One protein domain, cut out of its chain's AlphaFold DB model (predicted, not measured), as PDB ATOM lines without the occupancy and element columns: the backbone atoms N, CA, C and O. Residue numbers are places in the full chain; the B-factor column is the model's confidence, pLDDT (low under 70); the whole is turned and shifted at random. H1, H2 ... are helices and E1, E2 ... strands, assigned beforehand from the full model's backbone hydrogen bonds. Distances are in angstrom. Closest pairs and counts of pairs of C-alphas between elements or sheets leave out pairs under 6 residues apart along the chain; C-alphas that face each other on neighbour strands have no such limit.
ATOM      1  N   GLY A 139       9.940  -1.558 114.399       88.50
ATOM      2  CA  GLY A 139       9.823  -3.000 114.189       88.50
ATOM      3  C   GLY A 139      11.138  -3.640 113.749       88.50
ATOM      4  O   GLY A 139      11.194  -4.381 112.766       88.50
ATOM      5  N   TRP A 140      12.208  -3.354 114.484       91.94
ATOM      6  CA  TRP A 140      13.485  -4.037 114.304       91.94
ATOM      7  C   TRP A 140      13.611  -5.207 115.280       91.94
ATOM      8  O   TRP A 140      13.086  -5.165 116.394       91.94
ATOM      9  N   ASP A 141      14.264  -6.282 114.836       88.44
ATOM     10  CA  ASP A 141      14.540  -7.461 115.660       88.44
ATOM     11  C   ASP A 141      16.028  -7.590 115.921       88.44
ATOM     12  O   ASP A 141      16.821  -7.534 114.975       88.44
ATOM     13  N   THR A 142      16.389  -7.835 117.175       86.06
ATOM     14  CA  THR A 142      17.705  -8.364 117.516       86.06
ATOM     15  C   THR A 142      17.696  -9.015 118.894       86.06
ATOM     16  O   THR A 142      17.287  -8.420 119.892       86.06
ATOM     17  N   ASN A 143      18.233 -10.235 118.950       79.25
ATOM     18  CA  ASN A 143      18.449 -10.963 120.198       79.25
ATOM     19  C   ASN A 143      19.643 -10.420 120.998       79.25
ATOM     20  O   ASN A 143      19.807 -10.780 122.160       79.25
ATOM     21  N   THR A 144      20.495  -9.594 120.384       81.06
ATOM     22  CA  THR A 144      21.699  -9.068 121.027       81.06
ATOM     23  C   THR A 144      21.450  -7.639 121.481       81.06
ATOM     24  O   THR A 144      21.289  -6.738 120.657       81.06
ATOM     25  N   ILE A 145      21.464  -7.435 122.796       80.06
ATOM     26  CA  ILE A 145      21.371  -6.118 123.428       80.06
ATOM     27  C   ILE A 145      22.766  -5.711 123.889       80.06
ATOM     28  O   ILE A 145      23.495  -6.524 124.462       80.06
ATOM     29  N   ALA A 146      23.113  -4.443 123.694       83.56
ATOM     30  CA  ALA A 146      24.264  -3.829 124.344       83.56
ATOM     31  C   ALA A 146      23.784  -2.639 125.190       83.56
ATOM     32  O   ALA A 146      23.929  -1.492 124.763       83.56
ATOM     33  N   PRO A 147      23.233  -2.892 126.397       84.25
ATOM     34  CA  PRO A 147      22.621  -1.866 127.242       84.25
ATOM     35  C   PRO A 147      23.461  -0.605 127.436       84.25
ATOM     36  O   PRO A 147      22.970   0.514 127.328       84.25
ATOM     37  N   ALA A 148      24.760  -0.782 127.686       84.62
ATOM     38  CA  ALA A 148      25.679   0.325 127.916       84.62
ATOM     39  C   ALA A 148      25.919   1.170 126.654       84.62
ATOM     40  O   ALA A 148      26.019   2.390 126.744       84.62
ATOM     41  N   GLU A 149      25.999   0.537 125.481       85.38
ATOM     42  CA  GLU A 149      26.253   1.216 124.201       85.38
ATOM     43  C   GLU A 149      24.998   1.924 123.684       85.38
ATOM     44  O   GLU A 149      25.078   3.001 123.096       85.38
ATOM     45  N   GLN A 150      23.832   1.342 123.957       86.25
ATOM     46  CA  GLN A 150      22.522   1.880 123.586       86.25
ATOM     47  C   GLN A 150      21.983   2.876 124.626       86.25
ATOM     48  O   GLN A 150      20.954   3.517 124.412       86.25
ATOM     49  N   GLY A 151      22.701   3.050 125.740       89.31
ATOM     50  CA  GLY A 151      22.368   4.003 126.789       89.31
ATOM     51  C   GLY A 151      21.056   3.667 127.488       89.31
ATOM     52  O   GLY A 151      20.211   4.557 127.618       89.31
ATOM     53  N   GLU A 152      20.882   2.407 127.895       90.31
ATOM     54  CA  GLU A 152      19.714   1.957 128.657       90.31
ATOM     55  C   GLU A 152      19.521   2.816 129.915       90.31
ATOM     56  O   GLU A 152      20.462   3.081 130.674       90.31
ATOM     57  N   ASP A 153      18.289   3.273 130.117       86.56
ATOM     58  CA  ASP A 153      17.855   3.998 131.299       86.56
ATOM     59  C   ASP A 153      17.346   3.017 132.361       86.56
ATOM     60  O   ASP A 153      16.167   2.679 132.431       86.56
ATOM     61  N   TRP A 154      18.264   2.598 133.228       84.38
ATOM     62  CA  TRP A 154      17.994   1.701 134.354       84.38
ATOM     63  C   TRP A 154      17.131   2.323 135.460       84.38
ATOM     64  O   TRP A 154      16.839   1.649 136.447       84.38
ATOM     65  N   SER A 155      16.767   3.609 135.362       80.62
ATOM     66  CA  SER A 155      15.891   4.247 136.355       80.62
ATOM     67  C   SER A 155      14.425   3.828 136.220       80.62
ATOM     68  O   SER A 155      13.624   4.121 137.108       80.62
ATOM     69  N   ILE A 156      14.079   3.136 135.133       75.31
ATOM     70  CA  ILE A 156      12.732   2.657 134.845       75.31
ATOM     71  C   ILE A 156      12.662   1.177 135.222       75.31
ATOM     72  O   ILE A 156      13.395   0.353 134.683       75.31
ATOM     73  N   GLU A 157      11.792   0.837 136.175       65.81
ATOM     74  CA  GLU A 157      11.619  -0.546 136.626       65.81
ATOM     75  C   GLU A 157      10.979  -1.408 135.526       65.81
ATOM     76  O   GLU A 157       9.945  -1.060 134.961       65.81
ATOM     77  N   HIS A 158      11.571  -2.562 135.213       67.56
ATOM     78  CA  HIS A 158      11.086  -3.438 134.148       67.56
ATOM     79  C   HIS A 158       9.776  -4.146 134.551       67.56
ATOM     80  O   HIS A 158       9.806  -5.127 135.290       67.56
ATOM     81  N   GLY A 159       8.615  -3.717 134.041       58.09
ATOM     82  CA  GLY A 159       7.354  -4.426 134.318       58.09
ATOM     83  C   GLY A 159       6.092  -3.774 133.760       58.09
ATOM     84  O   GLY A 159       5.193  -3.421 134.522       58.09
ATOM     85  N   TYR A 160       6.000  -3.632 132.437       68.50
ATOM     86  CA  TYR A 160       4.905  -2.898 131.799       68.50
ATOM     87  C   TYR A 160       4.297  -3.642 130.617       68.50
ATOM     88  O   TYR A 160       4.939  -4.450 129.947       68.50
ATOM     89  N   ASN A 161       3.029  -3.343 130.341       74.56
ATOM     90  CA  ASN A 161       2.343  -3.871 129.172       74.56
ATOM     91  C   ASN A 161       3.005  -3.322 127.889       74.56
ATOM     92  O   ASN A 161       3.291  -2.122 127.821       74.56
ATOM     93  N   PRO A 162       3.180  -4.146 126.837       72.62
ATOM     94  CA  PRO A 162       3.671  -3.699 125.535       72.62
ATOM     95  C   PRO A 162       2.990  -2.433 124.996       72.62
ATOM     96  O   PRO A 162       3.625  -1.588 124.368       72.62
ATOM     97  N   THR A 163       1.692  -2.283 125.274       75.38
ATOM     98  CA  THR A 163       0.891  -1.128 124.835       75.38
ATOM     99  C   THR A 163       1.155   0.165 125.610       75.38
ATOM    100  O   THR A 163       0.812   1.238 125.121       75.38
ATOM    101  N   GLU A 164       1.783   0.101 126.784       81.19
ATOM    102  CA  GLU A 164       2.096   1.270 127.623       81.19
ATOM    103  C   GLU A 164       3.551   1.727 127.470       81.19
ATOM    104  O   GLU A 164       3.863   2.891 127.717       81.19
ATOM    105  N   CYS A 165       4.428   0.846 126.983       85.81
ATOM    106  CA  CYS A 165       5.867   1.088 126.868       85.81
ATOM    107  C   CYS A 165       6.208   2.365 126.074       85.81
ATOM    108  O   CYS A 165       7.091   3.134 126.455       85.81
ATOM    109  N   GLN A 166       5.440   2.666 125.021       86.75
ATOM    110  CA  GLN A 166       5.618   3.911 124.278       86.75
ATOM    111  C   GLN A 166       5.301   5.154 125.122       86.75
ATOM    112  O   GLN A 166       6.021   6.145 125.035       86.75
ATOM    113  N   GLN A 167       4.235   5.141 125.927       84.75
ATOM    114  CA  GLN A 167       3.871   6.302 126.748       84.75
ATOM    115  C   GLN A 167       4.924   6.569 127.824       84.75
ATOM    116  O   GLN A 167       5.302   7.719 128.018       84.75
ATOM    117  N   ILE A 168       5.480   5.511 128.413       85.62
ATOM    118  CA  ILE A 168       6.589   5.607 129.370       85.62
ATOM    119  C   ILE A 168       7.822   6.213 128.690       85.62
ATOM    120  O   ILE A 168       8.409   7.171 129.185       85.62
ATOM    121  N   CYS A 169       8.176   5.749 127.489       87.81
ATOM    122  CA  CYS A 169       9.241   6.384 126.713       87.81
ATOM    123  C   CYS A 169       8.955   7.872 126.448       87.81
ATOM    124  O   CYS A 169       9.841   8.718 126.561       87.81
ATOM    125  N   LEU A 170       7.712   8.229 126.122       85.44
ATOM    126  CA  LEU A 170       7.342   9.614 125.848       85.44
ATOM    127  C   LEU A 170       7.354  10.510 127.098       85.44
ATOM    128  O   LEU A 170       7.664  11.696 126.964       85.44
ATOM    129  N   GLU A 171       7.077   9.965 128.283       84.62
ATOM    130  CA  GLU A 171       7.216  10.650 129.577       84.62
ATOM    131  C   GLU A 171       8.670  11.050 129.857       84.62
ATOM    132  O   GLU A 171       8.949  12.127 130.392       84.62
ATOM    133  N   HIS A 172       9.620  10.222 129.424       85.31
ATOM    134  CA  HIS A 172      11.039  10.444 129.651       85.31
ATOM    135  C   HIS A 172      11.658  11.279 128.526       85.31
ATOM    136  O   HIS A 172      11.804  10.848 127.385       85.31
ATOM    137  N   SER A 173      12.096  12.501 128.834       84.75
ATOM    138  CA  SER A 173      12.745  13.385 127.844       84.75
ATOM    139  C   SER A 173      14.016  12.786 127.209       84.75
ATOM    140  O   SER A 173      14.320  13.078 126.047       84.75
ATOM    141  N   GLY A 174      14.716  11.917 127.946       86.81
ATOM    142  CA  GLY A 174      15.911  11.202 127.495       86.81
ATOM    143  C   GLY A 174      15.626  10.072 126.510       86.81
ATOM    144  O   GLY A 174      16.432   9.865 125.606       86.81
ATOM    145  N   CYS A 175      14.458   9.420 126.602       90.50
ATOM    146  CA  CYS A 175      14.139   8.279 125.751       90.50
ATOM    147  C   CYS A 175      14.217   8.651 124.266       90.50
ATOM    148  O   CYS A 175      13.697   9.693 123.840       90.50
ATOM    149  N   LYS A 176      14.852   7.786 123.480       92.38
ATOM    150  CA  LYS A 176      14.946   7.857 122.017       92.38
ATOM    151  C   LYS A 176      14.470   6.577 121.349       92.38
ATOM    152  O   LYS A 176      13.883   6.670 120.277       92.38
ATOM    153  N   ALA A 177      14.657   5.430 121.989       92.94
ATOM    154  CA  ALA A 177      14.123   4.151 121.551       92.94
ATOM    155  C   ALA A 177      13.656   3.336 122.758       92.94
ATOM    156  O   ALA A 177      14.061   3.594 123.892       92.94
ATOM    157  N   TYR A 178      12.805   2.352 122.507       92.31
ATOM    158  CA  TYR A 178      12.376   1.393 123.511       92.31
ATOM    159  C   TYR A 178      12.360  -0.019 122.925       92.31
ATOM    160  O   TYR A 178      12.150  -0.212 121.719       92.31
ATOM    161  N   ARG A 179      12.571  -1.006 123.795       91.25
ATOM    162  CA  ARG A 179      12.444  -2.426 123.490       91.25
ATOM    163  C   ARG A 179      11.358  -3.051 124.344       91.25
ATOM    164  O   ARG A 179      11.170  -2.685 125.500       91.25
ATOM    165  N   ILE A 180      10.647  -4.001 123.755       89.31
ATOM    166  CA  ILE A 180       9.684  -4.841 124.458       89.31
ATOM    167  C   ILE A 180      10.190  -6.264 124.351       89.31
ATOM    168  O   ILE A 180      10.215  -6.840 123.261       89.31
ATOM    169  N   ASP A 181      10.576  -6.815 125.491       84.19
ATOM    170  CA  ASP A 181      10.933  -8.216 125.611       84.19
ATOM    171  C   ASP A 181       9.782  -8.978 126.273       84.19
ATOM    172  O   ASP A 181       9.272  -8.575 127.314       84.19
ATOM    173  N   GLY A 182       9.328 -10.054 125.638       73.00
ATOM    174  CA  GLY A 182       8.301 -10.952 126.175       73.00
ATOM    175  C   GLY A 182       8.831 -12.353 126.468       73.00
ATOM    176  O   GLY A 182       8.032 -13.282 126.576       73.00
ATOM    177  N   SER A 183      10.153 -12.534 126.484       63.97
ATOM    178  CA  SER A 183      10.787 -13.850 126.603       63.97
ATOM    179  C   SER A 183      10.874 -14.375 128.040       63.97
ATOM    180  O   SER A 183      11.070 -15.578 128.226       63.97
ATOM    181  N   ASP A 184      10.647 -13.526 129.043       64.62
ATOM    182  CA  ASP A 184      10.741 -13.908 130.448       64.62
ATOM    183  C   ASP A 184       9.430 -14.456 131.028       64.62
ATOM    184  O   ASP A 184       8.319 -14.005 130.739       64.62
ATOM    185  N   ALA A 185       9.559 -15.427 131.937       66.06
ATOM    186  CA  ALA A 185       8.427 -16.028 132.650       66.06
ATOM    187  C   ALA A 185       7.666 -15.026 133.546       66.06
ATOM    188  O   ALA A 185       6.538 -15.302 133.959       66.06
ATOM    189  N   SER A 186       8.282 -13.881 133.853       67.94
ATOM    190  CA  SER A 186       7.732 -12.764 134.629       67.94
ATOM    191  C   SER A 186       6.809 -11.839 133.831       67.94
ATOM    192  O   SER A 186       6.124 -11.017 134.440       67.94
ATOM    193  N   GLY A 187       6.731 -11.991 132.505       74.25
ATOM    194  CA  GLY A 187       5.872 -11.187 131.639       74.25
ATOM    195  C   GLY A 187       6.661 -10.304 130.677       74.25
ATOM    196  O   GLY A 187       7.776 -10.629 130.285       74.25
ATOM    197  N   TYR A 188       6.038  -9.204 130.254       80.69
ATOM    198  CA  TYR A 188       6.653  -8.260 129.329       80.69
ATOM    199  C   TYR A 188       7.510  -7.235 130.076       80.69
ATOM    200  O   TYR A 188       7.070  -6.638 131.064       80.69
ATOM    201  N   HIS A 189       8.706  -6.995 129.556       83.88
ATOM    202  CA  HIS A 189       9.629  -5.974 130.020       83.88
ATOM    203  C   HIS A 189       9.724  -4.863 128.974       83.88
ATOM    204  O   HIS A 189       9.824  -5.120 127.775       83.88
ATOM    205  N   CYS A 190       9.635  -3.620 129.445       87.31
ATOM    206  CA  CYS A 190       9.842  -2.423 128.643       87.31
ATOM    207  C   CYS A 190      11.202  -1.849 129.022       87.31
ATOM    208  O   CYS A 190      11.389  -1.415 130.157       87.31
ATOM    209  N   GLU A 191      12.136  -1.874 128.086       90.12
ATOM    210  CA  GLU A 191      13.476  -1.321 128.248       90.12
ATOM    211  C   GLU A 191      13.553  -0.005 127.477       90.12
ATOM    212  O   GLU A 191      13.067   0.102 126.347       90.12
ATOM    213  N   ILE A 192      14.141   1.016 128.088       91.62
ATOM    214  CA  ILE A 192      14.149   2.386 127.569       91.62
ATOM    215  C   ILE A 192      15.587   2.782 127.274       91.62
ATOM    216  O   ILE A 192      16.466   2.607 128.109       91.62
ATOM    217  N   PHE A 193      15.826   3.369 126.106       92.75
ATOM    218  CA  PHE A 193      17.166   3.692 125.629       92.75
ATOM    219  C   PHE A 193      17.275   5.166 125.261       92.75
ATOM    220  O   PHE A 193      16.396   5.745 124.616       92.75
ATOM    221  N   ASN A 194      18.394   5.777 125.642       92.19
ATOM    222  CA  ASN A 194      18.701   7.179 125.349       92.19
ATOM    223  C   ASN A 194      19.333   7.382 123.960       92.19
ATOM    224  O   ASN A 194      19.588   8.518 123.553       92.19
ATOM    225  N   VAL A 195      19.576   6.297 123.222       92.31
ATOM    226  CA  VAL A 195      20.061   6.304 121.838       92.31
ATOM    227  C   VAL A 195      18.955   5.767 120.929       92.31
ATOM    228  O   VAL A 195      18.335   4.754 121.231       92.31
ATOM    229  N   GLY A 196      18.666   6.476 119.833       90.56
ATOM    230  CA  GLY A 196      17.675   6.031 118.845       90.56
ATOM    231  C   GLY A 196      18.185   4.836 118.039       90.56
ATOM    232  O   GLY A 196      19.391   4.584 118.007       90.56
ATOM    233  N   LEU A 197      17.303   4.140 117.325       92.12
ATOM    234  CA  LEU A 197      17.682   2.969 116.523       92.12
ATOM    235  C   LEU A 197      18.669   3.319 115.397       92.12
ATOM    236  O   LEU A 197      19.486   2.487 115.002       92.12
ATOM    237  N   GLY A 198      18.616   4.564 114.911       88.94
ATOM    238  CA  GLY A 198      19.391   5.030 113.762       88.94
ATOM    239  C   GLY A 198      18.818   4.500 112.449       88.94
ATOM    240  O   GLY A 198      18.098   3.510 112.433       88.94
ATOM    241  N   VAL A 199      19.148   5.143 111.326       89.06
ATOM    242  CA  VAL A 199      18.628   4.751 110.002       89.06
ATOM    243  C   VAL A 199      18.935   3.277 109.741       89.06
ATOM    244  O   VAL A 199      20.085   2.861 109.890       89.06
ATOM    245  N   ASN A 200      17.928   2.498 109.353       88.81
ATOM    246  CA  ASN A 200      17.992   1.045 109.192       88.81
ATOM    247  C   ASN A 200      18.479   0.266 110.435       88.81
ATOM    248  O   ASN A 200      19.181  -0.738 110.294       88.81
ATOM    249  N   GLY A 201      18.181   0.744 111.646       87.56
ATOM    250  CA  GLY A 201      18.599   0.094 112.889       87.56
ATOM    251  C   GLY A 201      20.114   0.107 113.112       87.56
ATOM    252  O   GLY A 201      20.635  -0.758 113.799       87.56
ATOM    253  N   THR A 202      20.851   1.046 112.520       91.31
ATOM    254  CA  THR A 202      22.329   1.080 112.548       91.31
ATOM    255  C   THR A 202      22.962   1.105 113.942       91.31
ATOM    256  O   THR A 202      24.121   0.713 114.070       91.31
ATOM    257  N   ASN A 203      22.224   1.518 114.975       90.38
ATOM    258  CA  ASN A 203      22.679   1.507 116.371       90.38
ATOM    259  C   ASN A 203      22.303   0.213 117.122       90.38
ATOM    260  O   ASN A 203      22.497   0.104 118.332       90.38
ATOM    261  N   LEU A 204      21.739  -0.768 116.421       90.06
ATOM    262  CA  LEU A 204      21.439  -2.098 116.929       90.06
ATOM    263  C   LEU A 204      22.487  -3.100 116.432       90.06
ATOM    264  O   LEU A 204      23.040  -2.974 115.338       90.06
ATOM    265  N   ILE A 205      22.724  -4.153 117.210       88.69
ATOM    266  CA  ILE A 205      23.649  -5.223 116.823       88.69
ATOM    267  C   ILE A 205      22.895  -6.246 115.974       88.69
ATOM    268  O   ILE A 205      21.927  -6.835 116.436       88.69
ATOM    269  N   SER A 206      23.351  -6.490 114.742       87.88
ATOM    270  CA  SER A 206      22.758  -7.475 113.814       87.88
ATOM    271  C   SER A 206      21.230  -7.349 113.620       87.88
ATOM    272  O   SER A 206      20.511  -8.344 113.740       87.88
ATOM    273  N   PRO A 207      20.712  -6.149 113.313       88.31
ATOM    274  CA  PRO A 207      19.280  -5.903 113.298       88.31
ATOM    275  C   PRO A 207      18.599  -6.467 112.049       88.31
ATOM    276  O   PRO A 207      19.154  -6.451 110.948       88.31
ATOM    277  N   THR A 208      17.360  -6.935 112.207       87.88
ATOM    278  CA  THR A 208      16.512  -7.399 111.099       87.88
ATOM    279  C   THR A 208      15.244  -6.555 111.001       87.88
ATOM    280  O   THR A 208      14.500  -6.444 111.969       87.88
ATOM    281  N   ALA A 209      14.949  -6.010 109.817       83.06
ATOM    282  CA  ALA A 209      13.829  -5.081 109.581       83.06
ATOM    283  C   ALA A 209      12.415  -5.695 109.700       83.06
ATOM    284  O   ALA A 209      11.426  -5.053 109.363       83.06
ATOM    285  N   LYS A 210      12.301  -6.973 110.079       80.62
ATOM    286  CA  LYS A 210      11.027  -7.705 110.196       80.62
ATOM    287  C   LYS A 210      10.688  -8.041 111.651       80.62
ATOM    288  O   LYS A 210      10.002  -9.028 111.899       80.62
ATOM    289  N   GLY A 211      11.224  -7.270 112.589       78.50
ATOM    290  CA  GLY A 211      11.115  -7.546 114.011       78.50
ATOM    291  C   GLY A 211       9.936  -6.903 114.699       78.50
ATOM    292  O   GLY A 211       9.234  -6.050 114.162       78.50
ATOM    293  N   THR A 212       9.754  -7.309 115.946       82.88
ATOM    294  CA  THR A 212       8.723  -6.772 116.838       82.88
ATOM    295  C   THR A 212       9.289  -6.551 118.232       82.88
ATOM    296  O   THR A 212       8.586  -6.806 119.201       82.88
ATOM    297  N   GLN A 213      10.565  -6.180 118.343       88.44
ATOM    298  CA  GLN A 213      11.218  -5.982 119.638       88.44
ATOM    299  C   GLN A 213      11.676  -4.547 119.852       88.44
ATOM    300  O   GLN A 213      11.664  -4.103 120.988       88.44
ATOM    301  N   TRP A 214      12.063  -3.827 118.797       91.56
ATOM    302  CA  TRP A 214      12.649  -2.490 118.898       91.56
ATOM    303  C   TRP A 214      11.861  -1.449 118.117       91.56
ATOM    304  O   TRP A 214      11.472  -1.675 116.963       91.56
ATOM    305  N   TRP A 215      11.694  -0.275 118.724       91.81
ATOM    306  CA  TRP A 215      11.023   0.868 118.111       91.81
ATOM    307  C   TRP A 215      11.672   2.180 118.547       91.81
ATOM    308  O   TRP A 215      12.054   2.338 119.707       91.81
ATOM    309  N   ASP A 216      11.759   3.146 117.633       92.12
ATOM    310  CA  ASP A 216      12.037   4.526 118.022       92.12
ATOM    311  C   ASP A 216      10.863   5.107 118.821       92.12
ATOM    312  O   ASP A 216       9.701   4.724 118.651       92.12
ATOM    313  N   ARG A 217      11.169   6.087 119.674       88.12
ATOM    314  CA  ARG A 217      10.224   6.784 120.559       88.12
ATOM    315  C   ARG A 217       8.931   7.208 119.869       88.12
ATOM    316  O   ARG A 217       7.843   7.054 120.427       88.12
TER     317      ARG A 217
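AT A GLANCE: This is residues 139 to 217 of the 269 residues of an uncharacterized protein of Lophiostoma macrostomum CBS 122681 (UniProt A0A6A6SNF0). What is the shape? Little regular structure: the long hairpin E1 and E2, with short E3 beside E1, forms an antiparallel sheet, order E2 E1 E3; H2 covers part of one face, and H1 grazes the sheet. What else? The 79 printed residues, 29 in named elements, run H1 H2 E1 E2 E3, mixed in class; they are compact, radius of gyration of the C-alphas 11.4 A, spanning 29 by 27 by 21 A.

IN THESE COORDINATES: Where are the strands? E1 is residues 177 to 184, 20.4 A, from C-alpha 177 at (14.123, 4.151, 121.551); E2 is residues 187 to 193, 19.6 A; E3 is residues 214 to 216, ending with C-alpha 216 at (12.037, 4.526, 118.022). And the helices? H1 is 147 to 150; H2 is 165 to 171, 10.0 A.

HOW THE PARTS SIT: Which strand atoms pair? Within hydrogen-bond range are N 179 and O 191, 2.8 A, in E1 and E2, and N 178 and O 215, 2.9 A, in E1 and E3. Where are the helices? H2, height over the sheet 8.8 A, lies over E1, only just not over E2 with 2 C-alphas; the closest C-alphas of H2 and E1 are Cys 169 and Tyr 178, 6.7 A. Every O i to N i+4 pair in H2 is within range; H1 is too short for one.

THE WHOLE: Which links are long? H1 to H2 and E2 to E3; the printed part has no cut. Where is pLDDT under 70? At residues 157 to 160 and 183 to 186.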